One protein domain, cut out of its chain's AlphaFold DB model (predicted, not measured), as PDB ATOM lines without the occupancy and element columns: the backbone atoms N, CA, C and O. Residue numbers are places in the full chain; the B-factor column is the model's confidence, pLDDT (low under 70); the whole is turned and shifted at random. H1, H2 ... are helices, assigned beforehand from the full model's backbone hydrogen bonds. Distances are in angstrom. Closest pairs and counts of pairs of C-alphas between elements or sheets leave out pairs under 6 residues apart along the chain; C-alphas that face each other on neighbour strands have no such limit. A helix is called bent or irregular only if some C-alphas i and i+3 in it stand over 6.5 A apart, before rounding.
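What this domain is: This is residues 110 to 238 of the 239 residues of an uncharacterized protein of Lactiplantibacillus plantarum (UniProt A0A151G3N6). Two helices, H1 and H5, cross steeply in the core; H2 folds back beside the end of H1 as a helical hairpin whose loop makes one end of the longest axis. A second helical hairpin, H7 and H8, packs through H8 on residues 187 to 191 of H5, H6 packs on H7 with its residues 203 to 206, and the short H3 and H4 make a corner at the opposite end of the long axis. The printed part has 129 residues with eight named helices, H1 to H8 in that order, and no named strand: all helix. It is compact, with a radius of gyration of the C-alphas of 15.5 A and spans of 49 by 33 by 20 A.

How they stand to each other: H1, residues 110 to 127, touches H2, residues 137 to 146, with residues 121 to 127 alone; they form a hairpin at a shallow tilt of 27 degrees, opposite ways, the closest C-alphas being those of Leu 124 and Phe 140, 5.1 A apart. H3, residues 156 to 160, and H4, residues 165 to 172, touch only at the corner, the closest C-alphas those of Leu 159 and Leu 167 at 5.4 A. H1 touches H5, residues 177 to 193, at a steep tilt of 58 degrees, the same way; the closest C-alphas, of Val 114 and Phe 180, are 5.2 A apart. H5 has a kink of 40 degrees near residue 186, and its residues 187 to 191 alone touch H8, residues 228 to 236, opposite ways at a shallow tilt of 34.5 degrees, only just short of steep; the C-alphas of Ile 190 and Ser 230 are closest, at 6.3 A. H6, residues 195 to 206, is irregular, with C-alphas 199 and 202 7.3 A apart; its residues 203 to 206 alone touch H7, residues 213 to 223, at a steep tilt of 59 degrees, the C-alphas of Leu 203 and Leu 220 closest at 6.3 A. H7 and H8 form a hairpin at a shallow tilt of 12 degrees, opposite ways, the C-alphas of Val 221 and Lys 228 closest at 5.1 A. H3 and H7 only just touch, with 3 pairs of C-alphas within 8 A, those of Gln 160 and Met 214 closest at 6.1 A. H2 and H5 are apart. Each O i to N i+4 pair is within hydrogen-bond range in H1, H2, H4, H7 and H8; the counts are 10 of 13 in H5, 0 of 1 in H3 and 1 of 8 in H6, with O i to N i+3 counts of 2 of 2 in H3 and 7 of 9 in H6.

Where its parts are: H1 runs 26.0 A from C-alpha 110 at (178.250, 139.639, 239.823), H2 14.7 A, H5 23.8 A, H6 20.8 A and H7 15.5 A. H8 ends at C-alpha 236, (171.467, 153.575, 249.358).

The domain as a whole: The C-alphas of Pro 134 and Asp 163 are the two farthest apart, at 50.4 A. The printed part has no cut, and no link is long. The mean pLDDT of the printed part is 93.9; residues 133 to 135 are under 70.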
ATOM      1  N   TRP A 110     177.745 139.883 238.466       94.75
ATOM      2  CA  TRP A 110     178.250 139.639 239.823       94.75
ATOM      3  C   TRP A 110     177.245 140.073 240.909       94.75
ATOM      4  O   TRP A 110     177.230 139.521 242.009       94.75
ATOM      5  N   PHE A 111     176.380 141.053 240.625       96.56
ATOM      6  CA  PHE A 111     175.352 141.475 241.570       96.56
ATOM      7  C   PHE A 111     174.221 140.444 241.703       96.56
ATOM      8  O   PHE A 111     173.672 140.274 242.792       96.56
ATOM      9  N   GLU A 112     173.899 139.710 240.637       95.88
ATOM     10  CA  GLU A 112     172.952 138.594 240.700       95.88
ATOM     11  C   GLU A 112     173.485 137.467 241.586       95.88
ATOM     12  O   GLU A 112     172.736 136.953 242.413       95.88
ATOM     13  N   GLU A 113     174.778 137.150 241.510       95.56
ATOM     14  CA  GLU A 113     175.433 136.184 242.407       95.56
ATOM     15  C   GLU A 113     175.280 136.568 243.886       95.56
ATOM     16  O   GLU A 113     175.017 135.720 244.742       95.56
ATOM     17  N   VAL A 114     175.363 137.866 244.202       97.31
ATOM     18  CA  VAL A 114     175.127 138.383 245.560       97.31
ATOM     19  C   VAL A 114     173.669 138.175 245.987       97.31
ATOM     20  O   VAL A 114     173.405 137.813 247.138       97.31
ATOM     21  N   ILE A 115     172.703 138.385 245.087       98.00
ATOM     22  CA  ILE A 115     171.283 138.140 245.378       98.00
ATOM     23  C   ILE A 115     170.986 136.638 245.499       98.00
ATOM     24  O   ILE A 115     170.238 136.242 246.395       98.00
ATOM     25  N   CYS A 116     171.619 135.787 244.696       96.88
ATOM     26  CA  CYS A 116     171.501 134.332 244.796       96.88
ATOM     27  C   CYS A 116     172.133 133.795 246.095       96.88
ATOM     28  O   CYS A 116     171.554 132.933 246.770       96.88
ATOM     29  N   GLU A 117     173.234 134.396 246.558       96.75
ATOM     30  CA  GLU A 117     173.794 134.150 247.893       96.75
ATOM     31  C   GLU A 117     172.795 134.567 248.996       96.75
ATOM     32  O   GLU A 117     172.609 133.841 249.979       96.75
ATOM     33  N   CYS A 118     172.090 135.694 248.828       98.19
ATOM     34  CA  CYS A 118     171.012 136.099 249.737       98.19
ATOM     35  C   CYS A 118     169.840 135.102 249.728       98.19
ATOM     36  O   CYS A 118     169.340 134.754 250.800       98.19
ATOM     37  N   SER A 119     169.430 134.603 248.555       98.12
ATOM     38  CA  SER A 119     168.367 133.593 248.408       98.12
ATOM     39  C   SER A 119     168.716 132.352 249.218       98.12
ATOM     40  O   SER A 119     167.967 131.935 250.105       98.12
ATOM     41  N   SER A 120     169.925 131.836 249.020       97.31
ATOM     42  CA  SER A 120     170.431 130.662 249.724       97.31
ATOM     43  C   SER A 120     170.356 130.809 251.244       97.31
ATOM     44  O   SER A 120     169.856 129.932 251.950       97.31
ATOM     45  N   ARG A 121     170.788 131.958 251.772       97.06
ATOM     46  CA  ARG A 121     170.741 132.249 253.215       97.06
ATOM     47  C   ARG A 121     169.318 132.428 253.726       97.06
ATOM     48  O   ARG A 121     169.007 131.971 254.826       97.06
ATOM     49  N   TYR A 122     168.461 133.094 252.957       97.75
ATOM     50  CA  TYR A 122     167.055 133.285 253.297       97.75
ATOM     51  C   TYR A 122     166.351 131.931 253.462       97.75
ATOM     52  O   TYR A 122     165.741 131.677 254.505       97.75
ATOM     53  N   TRP A 123     166.517 131.025 252.496       97.06
ATOM     54  CA  TRP A 123     165.867 129.715 252.512       97.06
ATOM     55  C   TRP A 123     166.453 128.752 253.542       97.06
ATOM     56  O   TRP A 123     165.696 128.019 254.175       97.06
ATOM     57  N   LEU A 124     167.758 128.811 253.824       95.69
ATOM     58  CA  LEU A 124     168.337 128.088 254.963       95.69
ATOM     59  C   LEU A 124     167.762 128.562 256.303       95.69
ATOM     60  O   LEU A 124     167.411 127.748 257.160       95.69
ATOM     61  N   ASN A 125     167.625 129.876 256.490       95.25
ATOM     62  CA  ASN A 125     167.025 130.429 257.701       95.25
ATOM     63  C   ASN A 125     165.546 130.044 257.827       95.25
ATOM     64  O   ASN A 125     165.093 129.738 258.932       95.25
ATOM     65  N   TRP A 126     164.801 130.022 256.719       95.62
ATOM     66  CA  TRP A 126     163.423 129.535 256.688       95.62
ATOM     67  C   TRP A 126     163.343 128.046 257.048       95.62
ATOM     68  O   TRP A 126     162.591 127.679 257.951       95.62
ATOM     69  N   LEU A 127     164.191 127.204 256.446       94.69
ATOM     70  CA  LEU A 127     164.269 125.771 256.746       94.69
ATOM     71  C   LEU A 127     164.611 125.507 258.214       94.69
ATOM     72  O   LEU A 127     164.010 124.623 258.822       94.69
ATOM     73  N   SER A 128     165.495 126.310 258.818       92.94
ATOM     74  CA  SER A 128     165.841 126.202 260.246       92.94
ATOM     75  C   SER A 128     164.662 126.455 261.195       92.94
ATOM     76  O   SER A 128     164.727 126.121 262.373       92.94
ATOM     77  N   LYS A 129     163.577 127.052 260.696       91.19
ATOM     78  CA  LYS A 129     162.340 127.316 261.442       91.19
ATOM     79  C   LYS A 129     161.177 126.435 260.974       91.19
ATOM     80  O   LYS A 129     160.082 126.540 261.520       91.19
ATOM     81  N   SER A 130     161.395 125.615 259.950       86.00
ATOM     82  CA  SER A 130     160.394 124.718 259.376       86.00
ATOM     83  C   SER A 130     160.345 123.383 260.128       86.00
ATOM     84  O   SER A 130     161.298 123.003 260.804       86.00
ATOM     85  N   ASN A 131     159.258 122.627 259.955       79.12
ATOM     86  CA  ASN A 131     159.108 121.275 260.509       79.12
ATOM     87  C   ASN A 131     159.670 120.184 259.572       79.12
ATOM     88  O   ASN A 131     159.136 119.074 259.527       79.12
ATOM     89  N   PHE A 132     160.694 120.490 258.769       80.94
ATOM     90  CA  PHE A 132     161.233 119.546 257.791       80.94
ATOM     91  C   PHE A 132     161.937 118.351 258.466       80.94
ATOM     92  O   PHE A 132     163.094 118.420 258.876       80.94
ATOM     93  N   TYR A 133     161.230 117.224 258.558       68.25
ATOM     94  CA  TYR A 133     161.769 115.920 258.955       68.25
ATOM     95  C   TYR A 133     162.481 115.264 257.752       68.25
ATOM     96  O   TYR A 133     161.947 115.353 256.645       68.25
ATOM     97  N   PRO A 134     163.643 114.588 257.904       60.16
ATOM     98  CA  PRO A 134     164.202 113.972 259.119       60.16
ATOM     99  C   PRO A 134     165.240 114.794 259.902       60.16
ATOM    100  O   PRO A 134     166.022 114.221 260.658       60.16
ATOM    101  N   LEU A 135     165.315 116.113 259.716       67.00
ATOM    102  CA  LEU A 135     166.523 116.858 260.072       67.00
ATOM    103  C   LEU A 135     166.365 117.762 261.286       67.00
ATOM    104  O   LEU A 135     165.309 118.337 261.533       67.00
ATOM    105  N   SER A 136     167.472 117.938 262.010       75.44
ATOM    106  CA  SER A 136     167.582 119.021 262.982       75.44
ATOM    107  C   SER A 136     167.650 120.361 262.250       75.44
ATOM    108  O   SER A 136     168.483 120.553 261.358       75.44
ATOM    109  N   SER A 137     166.830 121.311 262.700       80.75
ATOM    110  CA  SER A 137     166.876 122.728 262.323       80.75
ATOM    111  C   SER A 137     168.281 123.334 262.393       80.75
ATOM    112  O   SER A 137     168.607 124.251 261.633       80.75
ATOM    113  N   ASP A 138     169.130 122.814 263.284       87.94
ATOM    114  CA  ASP A 138     170.474 123.336 263.521       87.94
ATOM    115  C   ASP A 138     171.404 123.147 262.322       87.94
ATOM    116  O   ASP A 138     172.296 123.965 262.124       87.94
ATOM    117  N   ILE A 139     171.192 122.124 261.483       89.12
ATOM    118  CA  ILE A 139     172.025 121.906 260.290       89.12
ATOM    119  C   ILE A 139     171.910 123.106 259.345       89.12
ATOM    120  O   ILE A 139     172.922 123.656 258.911       89.12
ATOM    121  N   PHE A 140     170.682 123.550 259.068       92.44
ATOM    122  CA  PHE A 140     170.437 124.689 258.186       92.44
ATOM    123  C   PHE A 140     170.899 126.004 258.812       92.44
ATOM    124  O   PHE A 140     171.539 126.815 258.144       92.44
ATOM    125  N   LYS A 141     170.645 126.185 260.115       91.44
ATOM    126  CA  LYS A 141     171.084 127.366 260.868       91.44
ATOM    127  C   LYS A 141     172.608 127.507 260.878       91.44
ATOM    128  O   LYS A 141     173.127 128.587 260.606       91.44
ATOM    129  N   ASN A 142     173.322 126.422 261.169       91.56
ATOM    130  CA  ASN A 142     174.782 126.409 261.208       91.56
ATOM    131  C   ASN A 142     175.369 126.670 259.821       91.56
ATOM    132  O   ASN A 142     176.313 127.448 259.704       91.56
ATOM    133  N   TYR A 143     174.785 126.079 258.772       91.88
ATOM    134  CA  TYR A 143     175.235 126.321 257.403       91.88
ATOM    135  C   TYR A 143     175.032 127.788 257.001       91.88
ATOM    136  O   TYR A 143     175.961 128.413 256.500       91.88
ATOM    137  N   ALA A 144     173.869 128.381 257.299       92.19
ATOM    138  CA  ALA A 144     173.611 129.802 257.046       92.19
ATOM    139  C   ALA A 144     174.602 130.712 257.789       92.19
ATOM    140  O   ALA A 144     175.122 131.661 257.205       92.19
ATOM    141  N   PHE A 145     174.899 130.402 259.054       92.12
ATOM    142  CA  PHE A 145     175.857 131.157 259.861       92.12
ATOM    143  C   PHE A 145     177.286 131.076 259.307       92.12
ATOM    144  O   PHE A 145     177.973 132.088 259.230       92.12
ATOM    145  N   GLN A 146     177.740 129.907 258.851       91.50
ATOM    146  CA  GLN A 146     179.081 129.769 258.265       91.50
ATOM    147  C   GLN A 146     179.285 130.677 257.042       91.50
ATOM    148  O   GLN A 146     180.378 131.213 256.848       91.50
ATOM    149  N   ARG A 147     178.226 130.931 256.259       89.19
ATOM    150  CA  ARG A 147     178.272 131.851 255.110       89.19
ATOM    151  C   ARG A 147     178.511 133.312 255.503       89.19
ATOM    152  O   ARG A 147     178.919 134.103 254.657       89.19
ATOM    153  N   THR A 148     178.309 133.697 256.766       91.50
ATOM    154  CA  THR A 148     178.498 135.089 257.211       91.50
ATOM    155  C   THR A 148     179.911 135.392 257.715       91.50
ATOM    156  O   THR A 148     180.206 136.561 257.949       91.50
ATOM    157  N   LEU A 149     180.764 134.378 257.920       88.12
ATOM    158  CA  LEU A 149     182.056 134.517 258.614       88.12
ATOM    159  C   LEU A 149     183.241 134.796 257.680       88.12
ATOM    160  O   LEU A 149     184.132 135.562 258.034       88.12
ATOM    161  N   HIS A 150     183.262 134.175 256.499       85.88
ATOM    162  CA  HIS A 150     184.343 134.335 255.525       85.88
ATOM    163  C   HIS A 150     184.025 135.498 254.590       85.88
ATOM    164  O   HIS A 150     183.339 135.314 253.580       85.88
ATOM    165  N   ILE A 151     184.483 136.689 254.977       91.81
ATOM    166  CA  ILE A 151     184.173 137.951 254.306       91.81
ATOM    167  C   ILE A 151     185.431 138.769 254.022       91.81
ATOM    168  O   ILE A 151     186.335 138.824 254.854       91.81
ATOM    169  N   ASN A 152     185.427 139.464 252.886       93.06
ATOM    170  CA  ASN A 152     186.367 140.537 252.579       93.06
ATOM    171  C   ASN A 152     185.573 141.842 252.487       93.06
ATOM    172  O   ASN A 152     184.721 141.998 251.611       93.06
ATOM    173  N   SER A 153     185.792 142.752 253.438       93.62
ATOM    174  CA  SER A 153     185.096 144.036 253.452       93.62
ATOM    175  C   SER A 153     185.729 145.031 252.485       93.62
ATOM    176  O   SER A 153     186.932 145.022 252.243       93.62
ATOM    177  N   PHE A 154     184.899 145.921 251.958       94.38
ATOM    178  CA  PHE A 154     185.300 147.009 251.074       94.38
ATOM    179  C   PHE A 154     184.355 148.201 251.270       94.38
ATOM    180  O   PHE A 154     183.323 148.087 251.938       94.38
ATOM    181  N   ASN A 155     184.704 149.360 250.716       94.88
ATOM    182  CA  ASN A 155     183.828 150.524 250.757       94.88
ATOM    183  C   ASN A 155     182.787 150.436 249.633       94.88
ATOM    184  O   ASN A 155     183.121 150.560 248.459       94.88
ATOM    185  N   PHE A 156     181.511 150.272 249.985       93.50
ATOM    186  CA  PHE A 156     180.427 150.166 249.003       93.50
ATOM    187  C   PHE A 156     180.327 151.372 248.069       93.50
ATOM    188  O   PHE A 156     179.925 151.210 246.919       93.50
ATOM    189  N   LYS A 157     180.731 152.564 248.530       94.25
ATOM    190  CA  LYS A 157     180.698 153.782 247.711       94.25
ATOM    191  C   LYS A 157     181.630 153.730 246.514       94.25
ATOM    192  O   LYS A 157     181.376 154.410 245.525       94.25
ATOM    193  N   ASP A 158     182.660 152.892 246.568       95.31
ATOM    194  CA  ASP A 158     183.581 152.723 245.451       95.31
ATOM    195  C   ASP A 158     182.853 152.116 244.236       95.31
ATOM    196  O   ASP A 158     183.187 152.443 243.102       95.31
ATOM    197  N   LEU A 159     181.783 151.335 244.446       95.19
ATOM    198  CA  LEU A 159     180.959 150.777 243.366       95.19
ATOM    199  C   LEU A 159     180.098 151.824 242.638       95.19
ATOM    200  O   LEU A 159     179.526 151.508 241.599       95.19
ATOM    201  N   GLN A 160     180.003 153.065 243.136       94.50
ATOM    202  CA  GLN A 160     179.371 154.154 242.375       94.50
ATOM    203  C   GLN A 160     180.227 154.610 241.195       94.50
ATOM    204  O   GLN A 160     179.701 155.160 240.228       94.50
ATOM    205  N   ASN A 161     181.546 154.454 241.306       94.62
ATOM    206  CA  ASN A 161     182.486 154.904 240.300       94.62
ATOM    207  C   ASN A 161     182.801 153.755 239.339       94.62
ATOM    208  O   ASN A 161     183.382 152.747 239.745       94.62
ATOM    209  N   GLU A 162     182.457 153.943 238.064       95.19
ATOM    210  CA  GLU A 162     182.709 152.984 236.981       95.19
ATOM    211  C   GLU A 162     184.195 152.642 236.805       95.19
ATOM    212  O   GLU A 162     184.511 151.526 236.397       95.19
ATOM    213  N   ASP A 163     185.090 153.558 237.184       95.00
ATOM    214  CA  ASP A 163     186.544 153.385 237.105       95.00
ATOM    215  C   ASP A 163     187.156 152.821 238.402       95.00
ATOM    216  O   ASP A 163     188.381 152.785 238.562       95.00
ATOM    217  N   SER A 164     186.339 152.421 239.386       96.75
ATOM    218  CA  SER A 164     186.879 151.892 240.639       96.75
ATOM    219  C   SER A 164     187.511 150.515 240.449       96.75
ATOM    220  O   SER A 164     187.026 149.651 239.710       96.75
ATOM    221  N   GLN A 165     188.605 150.293 241.180       96.00
ATOM    222  CA  GLN A 165     189.327 149.022 241.143       96.00
ATOM    223  C   GLN A 165     188.451 147.859 241.612       96.00
ATOM    224  O   GLN A 165     188.527 146.782 241.036       96.00
ATOM    225  N   ILE A 166     187.599 148.073 242.620       95.19
ATOM    226  CA  ILE A 166     186.735 147.018 243.158       95.19
ATOM    227  C   ILE A 166     185.605 146.643 242.194       95.19
ATOM    228  O   ILE A 166     185.323 145.460 242.029       95.19
ATOM    229  N   LEU A 167     184.996 147.618 241.507       95.75
ATOM    230  CA  LEU A 167     183.962 147.327 240.513       95.75
ATOM    231  C   LEU A 167     184.566 146.612 239.303       95.75
ATOM    232  O   LEU A 167     184.013 145.617 238.844       95.75
ATOM    233  N   THR A 168     185.731 147.070 238.837       95.81
ATOM    234  CA  THR A 168     186.492 146.391 237.776       95.81
ATOM    235  C   THR A 168     186.811 144.956 238.184       95.81
ATOM    236  O   THR A 168     186.532 144.022 237.440       95.81
ATOM    237  N   TYR A 169     187.294 144.766 239.412       95.69
ATOM    238  CA  TYR A 169     187.600 143.452 239.953       95.69
ATOM    239  C   TYR A 169     186.375 142.523 239.980       95.69
ATOM    240  O   TYR A 169     186.487 141.380 239.541       95.69
ATOM    241  N   PHE A 170     185.195 142.986 240.414       95.31
ATOM    242  CA  PHE A 170     183.975 142.160 240.409       95.31
ATOM    243  C   PHE A 170     183.495 141.785 239.005       95.31
ATOM    244  O   PHE A 170     182.994 140.680 238.813       95.31
ATOM    245  N   ARG A 171     183.695 142.664 238.019       93.69
ATOM    246  CA  ARG A 171     183.393 142.397 236.601       93.69
ATOM    247  C   ARG A 171     184.339 141.379 235.965       93.69
ATOM    248  O   ARG A 171     184.026 140.829 234.919       93.69
ATOM    249  N   GLU A 172     185.500 141.152 236.569       93.00
ATOM    250  CA  GLU A 172     186.477 140.151 236.129       93.00
ATOM    251  C   GLU A 172     186.405 138.859 236.964       93.00
ATOM    252  O   GLU A 172     186.874 137.811 236.523       93.00
ATOM    253  N   ASN A 173     185.819 138.916 238.167       91.19
ATOM    254  CA  ASN A 173     185.822 137.841 239.162       91.19
ATOM    255  C   ASN A 173     184.404 137.578 239.696       91.19
ATOM    256  O   ASN A 173     184.087 137.851 240.855       91.19
ATOM    257  N   HIS A 174     183.557 136.984 238.853       82.81
ATOM    258  CA  HIS A 174     182.148 136.684 239.153       82.81
ATOM    259  C   HIS A 174     181.922 135.582 240.206       82.81
ATOM    260  O   HIS A 174     180.783 135.241 240.488       82.81
ATOM    261  N   GLU A 175     182.976 135.023 240.805       82.12
ATOM    262  CA  GLU A 175     182.877 133.967 241.824       82.12
ATOM    263  C   GLU A 175     183.539 134.358 243.162       82.12
ATOM    264  O   GLU A 175     183.803 133.490 244.000       82.12
ATOM    265  N   ASP A 176     183.813 135.648 243.411       89.88
ATOM    266  CA  ASP A 176     184.421 136.097 244.673       89.88
ATOM    267  C   ASP A 176     183.440 136.015 245.856       89.88
ATOM    268  O   ASP A 176     182.819 136.987 246.302       89.88
ATOM    269  N   ARG A 177     183.329 134.805 246.411       89.06
ATOM    270  CA  ARG A 177     182.461 134.517 247.552       89.06
ATOM    271  C   ARG A 177     182.781 135.391 248.773       89.06
ATOM    272  O   ARG A 177     181.823 135.900 249.348       89.06
ATOM    273  N   PRO A 178     184.038 135.607 249.214       94.00
ATOM    274  CA  PRO A 178     184.315 136.487 250.352       94.00
ATOM    275  C   PRO A 178     183.745 137.907 250.226       94.00
ATOM    276  O   PRO A 178     183.136 138.402 251.180       94.00
ATOM    277  N   HIS A 179     183.900 138.569 249.079       95.00
ATOM    278  CA  HIS A 179     183.344 139.911 248.891       95.00
ATOM    279  C   HIS A 179     181.818 139.881 248.746       95.00
ATOM    280  O   HIS A 179     181.116 140.708 249.339       95.00
ATOM    281  N   PHE A 180     181.271 138.893 248.036       94.62
ATOM    282  CA  PHE A 180     179.821 138.768 247.871       94.62
ATOM    283  C   PHE A 180     179.123 138.435 249.188       94.62
ATOM    284  O   PHE A 180     178.066 138.987 249.481       94.62
ATOM    285  N   ASN A 181     179.752 137.628 250.047       95.31
ATOM    286  CA  ASN A 181     179.268 137.342 251.392       95.31
ATOM    287  C   ASN A 181     179.177 138.611 252.249       95.31
ATOM    288  O   ASN A 181     178.231 138.759 253.029       95.31
ATOM    289  N   PHE A 182     180.152 139.519 252.116       96.50
ATOM    290  CA  PHE A 182     180.148 140.799 252.818       96.50
ATOM    291  C   PHE A 182     178.978 141.682 252.374       96.50
ATOM    292  O   PHE A 182     178.254 142.206 253.224       96.50
ATOM    293  N   LEU A 183     178.752 141.807 251.064       96.50
ATOM    294  CA  LEU A 183     177.637 142.592 250.535       96.50
ATOM    295  C   LEU A 183     176.282 141.942 250.858       96.50
ATOM    296  O   LEU A 183     175.359 142.626 251.304       96.50
ATOM    297  N   ALA A 184     176.179 140.614 250.757       97.56
ATOM    298  CA  ALA A 184     174.997 139.859 251.163       97.56
ATOM    299  C   ALA A 184     174.658 140.083 252.648       97.56
ATOM    300  O   ALA A 184     173.487 140.232 252.989       97.56
ATOM    301  N   ASN A 185     175.654 140.199 253.540       97.50
ATOM    302  CA  ASN A 185     175.412 140.544 254.950       97.50
ATOM    303  C   ASN A 185     174.709 141.906 255.121       97.50
ATOM    304  O   ASN A 185     173.978 142.076 256.095       97.50
ATOM    305  N   GLN A 186     174.897 142.856 254.197       97.56
ATOM    306  CA  GLN A 186     174.234 144.167 254.240       97.56
ATOM    307  C   GLN A 186     172.857 144.172 253.567       97.56
ATOM    308  O   GLN A 186     171.958 144.889 254.008       97.56
ATOM    309  N   ILE A 187     172.674 143.367 252.519       98.38
ATOM    310  CA  ILE A 187     171.400 143.270 251.790       98.38
ATOM    311  C   ILE A 187     170.388 142.407 252.553       98.38
ATOM    312  O   ILE A 187     169.200 142.730 252.582       98.38
ATOM    313  N   MET A 188     170.838 141.346 253.230       97.94
ATOM    314  CA  MET A 188     169.964 140.417 253.955       97.94
ATOM    315  C   MET A 188     169.010 141.092 254.956       97.94
ATOM    316  O   MET A 188     167.836 140.728 254.960       97.94
ATOM    317  N   PRO A 189     169.421 142.077 255.782       98.25
ATOM    318  CA  PRO A 189     168.493 142.834 256.624       98.25
ATOM    319  C   PRO A 189     167.361 143.514 255.841       98.25
ATOM    320  O   PRO A 189     166.224 143.519 256.300       98.25
ATOM    321  N   ILE A 190     167.640 144.041 254.645       98.62
ATOM    322  CA  ILE A 190     166.630 144.689 253.799       98.62
ATOM    323  C   ILE A 190     165.610 143.657 253.307       98.62
ATOM    324  O   ILE A 190     164.412 143.908 253.389       98.62
ATOM    325  N   ILE A 191     166.081 142.491 252.856       98.25
ATOM    326  CA  ILE A 191     165.222 141.374 252.430       98.25
ATOM    327  C   ILE A 191     164.417 140.817 253.611       98.25
ATOM    328  O   ILE A 191     163.250 140.484 253.462       98.25
ATOM    329  N   ASN A 192     165.009 140.714 254.800       97.12
ATOM    330  CA  ASN A 192     164.306 140.207 255.980       97.12
ATOM    331  C   ASN A 192     163.210 141.166 256.468       97.12
ATOM    332  O   ASN A 192     162.189 140.700 256.970       97.12
ATOM    333  N   ASP A 193     163.414 142.476 256.314       98.31
ATOM    334  CA  ASP A 193     162.401 143.492 256.620       98.31
ATOM    335  C   ASP A 193     161.257 143.513 255.596       98.31
ATOM    336  O   ASP A 193     160.134 143.884 255.937       98.31
ATOM    337  N   ASP A 194     161.538 143.138 254.346       98.25
ATOM    338  CA  ASP A 194     160.561 143.049 253.261       98.25
ATOM    339  C   ASP A 194     160.721 141.742 252.469       98.25
ATOM    340  O   ASP A 194     161.248 141.737 251.354       98.25
ATOM    341  N   PRO A 195     160.274 140.599 253.025       97.31
ATOM    342  CA  PRO A 195     160.480 139.308 252.377       97.31
ATOM    343  C   PRO A 195     159.733 139.155 251.055       97.31
ATOM    344  O   PRO A 195     160.065 138.273 250.271       97.31
ATOM    345  N   GLU A 196     158.702 139.962 250.804       97.44
ATOM    346  CA  GLU A 196     157.931 139.908 249.560       97.44
ATOM    347  C   GLU A 196     158.712 140.467 248.362       97.44
ATOM    348  O   GLU A 196     158.298 140.247 247.222       97.44
ATOM    349  N   ILE A 197     159.866 141.112 248.584       97.62
ATOM    350  CA  ILE A 197     160.750 141.610 247.520       97.62
ATOM    351  C   ILE A 197     161.173 140.520 246.524       97.62
ATOM    352  O   ILE A 197     161.378 140.819 245.351       97.62
ATOM    353  N   TRP A 198     161.235 139.253 246.954       97.62
ATOM    354  CA  TRP A 198     161.519 138.102 246.085       97.62
ATOM    355  C   TRP A 198     160.587 138.029 244.871       97.62
ATOM    356  O   TRP A 198     161.036 137.679 243.783       97.62
ATOM    357  N   SER A 199     159.330 138.467 245.015       96.44
ATOM    358  CA  SER A 199     158.362 138.536 243.913       96.44
ATOM    359  C   SER A 199     158.735 139.507 242.791       96.44
ATOM    360  O   SER A 199     158.111 139.472 241.738       96.44
ATOM    361  N   GLU A 200     159.737 140.366 242.992       96.56
ATOM    362  CA  GLU A 200     160.245 141.312 241.996       96.56
ATOM    363  C   GLU A 200     161.750 141.127 241.721       96.56
ATOM    364  O   GLU A 200     162.325 141.890 240.948       96.56
ATOM    365  N   MET A 201     162.409 140.103 242.284       95.50
ATOM    366  CA  MET A 201     163.840 139.857 242.023       95.50
ATOM    367  C   MET A 201     164.120 139.424 240.580       95.50
ATOM    368  O   MET A 201     165.228 139.625 240.090       95.50
ATOM    369  N   PHE A 202     163.103 138.961 239.842       93.69
ATOM    370  CA  PHE A 202     163.205 138.753 238.394       93.69
ATOM    371  C   PHE A 202     163.599 140.026 237.628       93.69
ATOM    372  O   PHE A 202     164.036 139.938 236.486       93.69
ATOM    373  N   LEU A 203     163.430 141.224 238.210       95.94
ATOM    374  CA  LEU A 203     163.839 142.485 237.584       95.94
ATOM    375  C   LEU A 203     165.351 142.556 237.332       95.94
ATOM    376  O   LEU A 203     165.770 143.327 236.468       95.94
ATOM    377  N   LEU A 204     166.164 141.743 238.015       95.44
ATOM    378  CA  LEU A 204     167.609 141.656 237.783       95.44
ATOM    379  C   LEU A 204     167.957 141.328 236.321       95.44
ATOM    380  O   LEU A 204     168.916 141.888 235.800       95.44
ATOM    381  N   ARG A 205     167.103 140.586 235.597       94.12
ATOM    382  CA  ARG A 205     167.280 140.314 234.154       94.12
ATOM    383  C   ARG A 205     167.285 141.555 233.259       94.12
ATOM    384  O   ARG A 205     167.565 141.466 232.064       94.12
ATOM    385  N   THR A 206     166.877 142.703 233.803       94.50
ATOM    386  CA  THR A 206     166.855 143.985 233.086       94.50
ATOM    387  C   THR A 206     168.170 144.752 233.178       94.50
ATOM    388  O   THR A 206     168.319 145.751 232.473       94.50
ATOM    389  N   ILE A 207     169.126 144.278 233.986       93.88
ATOM    390  CA  ILE A 207     170.496 144.797 234.009       93.88
ATOM    391  C   ILE A 207     171.092 144.692 232.601       93.88
ATOM    392  O   ILE A 207     170.925 143.693 231.897       93.88
ATOM    393  N   SER A 208     171.755 145.759 232.165       92.81
ATOM    394  CA  SER A 208     172.318 145.856 230.822       92.81
ATOM    395  C   SER A 208     173.624 146.634 230.813       92.81
ATOM    396  O   SER A 208     173.751 147.665 231.471       92.81
ATOM    397  N   ASP A 209     174.548 146.191 229.962       94.31
ATOM    398  CA  ASP A 209     175.839 146.848 229.719       94.31
ATOM    399  C   ASP A 209     175.716 148.239 229.071       94.31
ATOM    400  O   ASP A 209     176.685 148.990 229.020       94.31
ATOM    401  N   ASN A 210     174.519 148.611 228.600       94.31
ATOM    402  CA  ASN A 210     174.238 149.956 228.089       94.31
ATOM    403  C   ASN A 210     174.145 151.017 229.197       94.31
ATOM    404  O   ASN A 210     174.042 152.203 228.890       94.31
ATOM    405  N   PHE A 211     174.137 150.598 230.462       95.81
ATOM    406  CA  PHE A 211     174.017 151.464 231.628       95.81
ATOM    407  C   PHE A 211     175.201 151.255 232.572       95.81
ATOM    408  O   PHE A 211     175.816 150.190 232.616       95.81
ATOM    409  N   THR A 212     175.512 152.272 233.366       96.88
ATOM    410  CA  THR A 212     176.385 152.136 234.540       96.88
ATOM    411  C   THR A 212     175.746 151.223 235.591       96.88
ATOM    412  O   THR A 212     174.530 150.996 235.590       96.88
ATOM    413  N   PHE A 213     176.540 150.713 236.532       97.00
ATOM    414  CA  PHE A 213     176.037 149.888 237.632       97.00
ATOM    415  C   PHE A 213     174.958 150.631 238.438       97.00
ATOM    416  O   PHE A 213     173.880 150.096 238.702       97.00
ATOM    417  N   MET A 214     175.191 151.910 238.750       97.50
ATOM    418  CA  MET A 214     174.224 152.726 239.489       97.50
ATOM    419  C   MET A 214     172.957 153.037 238.687       97.50
ATOM    420  O   MET A 214     171.869 153.071 239.263       97.50
ATOM    421  N   GLU A 215     173.049 153.249 237.374       97.75
ATOM    422  CA  GLU A 215     171.863 153.403 236.519       97.75
ATOM    423  C   GLU A 215     171.039 152.115 236.470       97.75
ATOM    424  O   GLU A 215     169.819 152.174 236.626       97.75
ATOM    425  N   ASN A 216     171.688 150.952 236.353       97.31
ATOM    426  CA  ASN A 216     171.026 149.651 236.441       97.31
ATOM    427  C   ASN A 216     170.269 149.495 237.772       97.31
ATOM    428  O   ASN A 216     169.074 149.194 237.766       97.31
ATOM    429  N   LEU A 217     170.904 149.790 238.911       97.38
ATOM    430  CA  LEU A 217     170.244 149.723 240.221       97.38
ATOM    431  C   LEU A 217     169.069 150.705 240.362       97.38
ATOM    432  O   LEU A 217     168.016 150.357 240.903       97.38
ATOM    433  N   ASN A 218     169.209 151.933 239.858       98.06
ATOM    434  CA  ASN A 218     168.117 152.909 239.861       98.06
ATOM    435  C   ASN A 218     166.964 152.490 238.933       98.06
ATOM    436  O   ASN A 218     165.797 152.719 239.260       98.06
ATOM    437  N   ASN A 219     167.259 151.819 237.819       97.44
ATOM    438  CA  ASN A 219     166.241 151.246 236.946       97.44
ATOM    439  C   ASN A 219     165.434 150.150 237.658       97.44
ATOM    440  O   ASN A 219     164.219 150.092 237.463       97.44
ATOM    441  N   LEU A 220     166.044 149.342 238.537       97.44
ATOM    442  CA  LEU A 220     165.301 148.387 239.379       97.44
ATOM    443  C   LEU A 220     164.300 149.108 240.297       97.44
ATOM    444  O   LEU A 220     163.142 148.705 240.398       97.44
ATOM    445  N   VAL A 221     164.704 150.229 240.912       98.25
ATOM    446  CA  VAL A 221     163.808 151.069 241.732       98.25
ATOM    447  C   VAL A 221     162.633 151.607 240.915       98.25
ATOM    448  O   VAL A 221     161.508 151.674 241.417       98.25
ATOM    449  N   TYR A 222     162.886 152.041 239.680       97.69
ATOM    450  CA  TYR A 222     161.850 152.585 238.807       97.69
ATOM    451  C   TYR A 222     160.829 151.518 238.395       97.69
ATOM    452  O   TYR A 222     159.623 151.773 238.467       97.69
ATOM    453  N   GLN A 223     161.318 150.337 238.010       97.12
ATOM    454  CA  GLN A 223     160.512 149.220 237.513       97.12
ATOM    455  C   GLN A 223     159.748 148.475 238.610       97.12
ATOM    456  O   GLN A 223     158.670 147.945 238.343       97.12
ATOM    457  N   SER A 224     160.279 148.445 239.835       97.50
ATOM    458  CA  SER A 224     159.608 147.837 240.985       97.50
ATOM    459  C   SER A 224     158.207 148.419 241.168       97.50
ATOM    460  O   SER A 224     158.026 149.636 241.193       97.50
ATOM    461  N   PHE A 225     157.192 147.568 241.302       94.25
ATOM    462  CA  PHE A 225     155.809 148.011 241.441       94.25
ATOM    463  C   PHE A 225     155.440 148.192 242.916       94.25
ATOM    464  O   PHE A 225     154.880 149.226 243.290       94.25
ATOM    465  N   LYS A 226     155.793 147.219 243.763       95.56
ATOM    466  CA  LYS A 226     155.429 147.182 245.190       95.56
ATOM    467  C   LYS A 226     156.599 147.491 246.120       95.56
ATOM    468  O   LYS A 226     156.392 148.112 247.161       95.56
ATOM    469  N   HIS A 227     157.823 147.147 245.723       97.50
ATOM    470  CA  HIS A 227     158.971 147.076 246.638       97.50
ATOM    471  C   HIS A 227     160.006 148.190 246.440       97.50
ATOM    472  O   HIS A 227     161.162 148.078 246.856       97.50
ATOM    473  N   LYS A 228     159.586 149.331 245.868       98.00
ATOM    474  CA  LYS A 228     160.459 150.486 245.572       98.00
ATOM    475  C   LYS A 228     161.273 150.941 246.777       98.00
ATOM    476  O   LYS A 228     162.419 151.356 246.629       98.00
ATOM    477  N   LYS A 229     160.682 150.912 247.978       98.25
ATOM    478  CA  LYS A 229     161.360 151.319 249.218       98.25
ATOM    479  C   LYS A 229     162.560 150.416 249.509       98.25
ATOM    480  O   LYS A 229     163.611 150.921 249.887       98.25
ATOM    481  N   SER A 230     162.409 149.114 249.313       98.31
ATOM    482  CA  SER A 230     163.440 148.121 249.593       98.31
ATOM    483  C   SER A 230     164.549 148.176 248.545       98.31
ATOM    484  O   SER A 230     165.714 148.277 248.921       98.31
ATOM    485  N   PHE A 231     164.215 148.305 247.255       98.31
ATOM    486  CA  PHE A 231     165.224 148.588 246.228       98.31
ATOM    487  C   PHE A 231     165.970 149.903 246.492       98.31
ATOM    488  O   PHE A 231     167.192 149.930 246.409       98.31
ATOM    489  N   LYS A 232     165.291 150.981 246.917       98.44
ATOM    490  CA  LYS A 232     165.969 152.234 247.311       98.44
ATOM    491  C   LYS A 232     166.944 152.039 248.467       98.44
ATOM    492  O   LYS A 232     167.996 152.666 248.467       98.44
ATOM    493  N   ARG A 233     166.607 151.194 249.449       98.56
ATOM    494  CA  ARG A 233     167.524 150.854 250.550       98.56
ATOM    495  C   ARG A 233     168.752 150.107 250.038       98.56
ATOM    496  O   ARG A 233     169.836 150.385 250.529       98.56
ATOM    497  N   ILE A 234     168.587 149.217 249.056       98.00
ATOM    498  CA  ILE A 234     169.708 148.534 248.395       98.00
ATOM    499  C   ILE A 234     170.590 149.560 247.675       98.00
ATOM    500  O   ILE A 234     171.786 149.593 247.928       98.00
ATOM    501  N   VAL A 235     170.015 150.457 246.861       97.94
ATOM    502  CA  VAL A 235     170.777 151.530 246.186       97.94
ATOM    503  C   VAL A 235     171.520 152.410 247.193       97.94
ATOM    504  O   VAL A 235     172.679 152.754 246.983       97.94
ATOM    505  N   ALA A 236     170.881 152.740 248.317       97.75
ATOM    506  CA  ALA A 236     171.467 153.575 249.358       97.75
ATOM    507  C   ALA A 236     172.681 152.945 250.060       97.75
ATOM    508  O   ALA A 236     173.444 153.689 250.667       97.75
ATOM    509  N   LEU A 237     172.895 151.623 249.970       96.88
ATOM    510  CA  LEU A 237     174.133 150.999 250.462       96.88
ATOM    511  C   LEU A 237     175.362 151.526 249.721       96.88
ATOM    512  O   LEU A 237     176.447 151.578 250.295       96.88
ATOM    513  N   PHE A 238     175.184 151.913 248.459       95.94
ATOM    514  CA  PHE A 238     176.264 152.371 247.608       95.94
ATOM    515  C   PHE A 238     176.454 153.885 247.668       95.94
ATOM    516  O   PHE A 238     177.493 154.318 247.214       95.94
TER     517      PHE A 238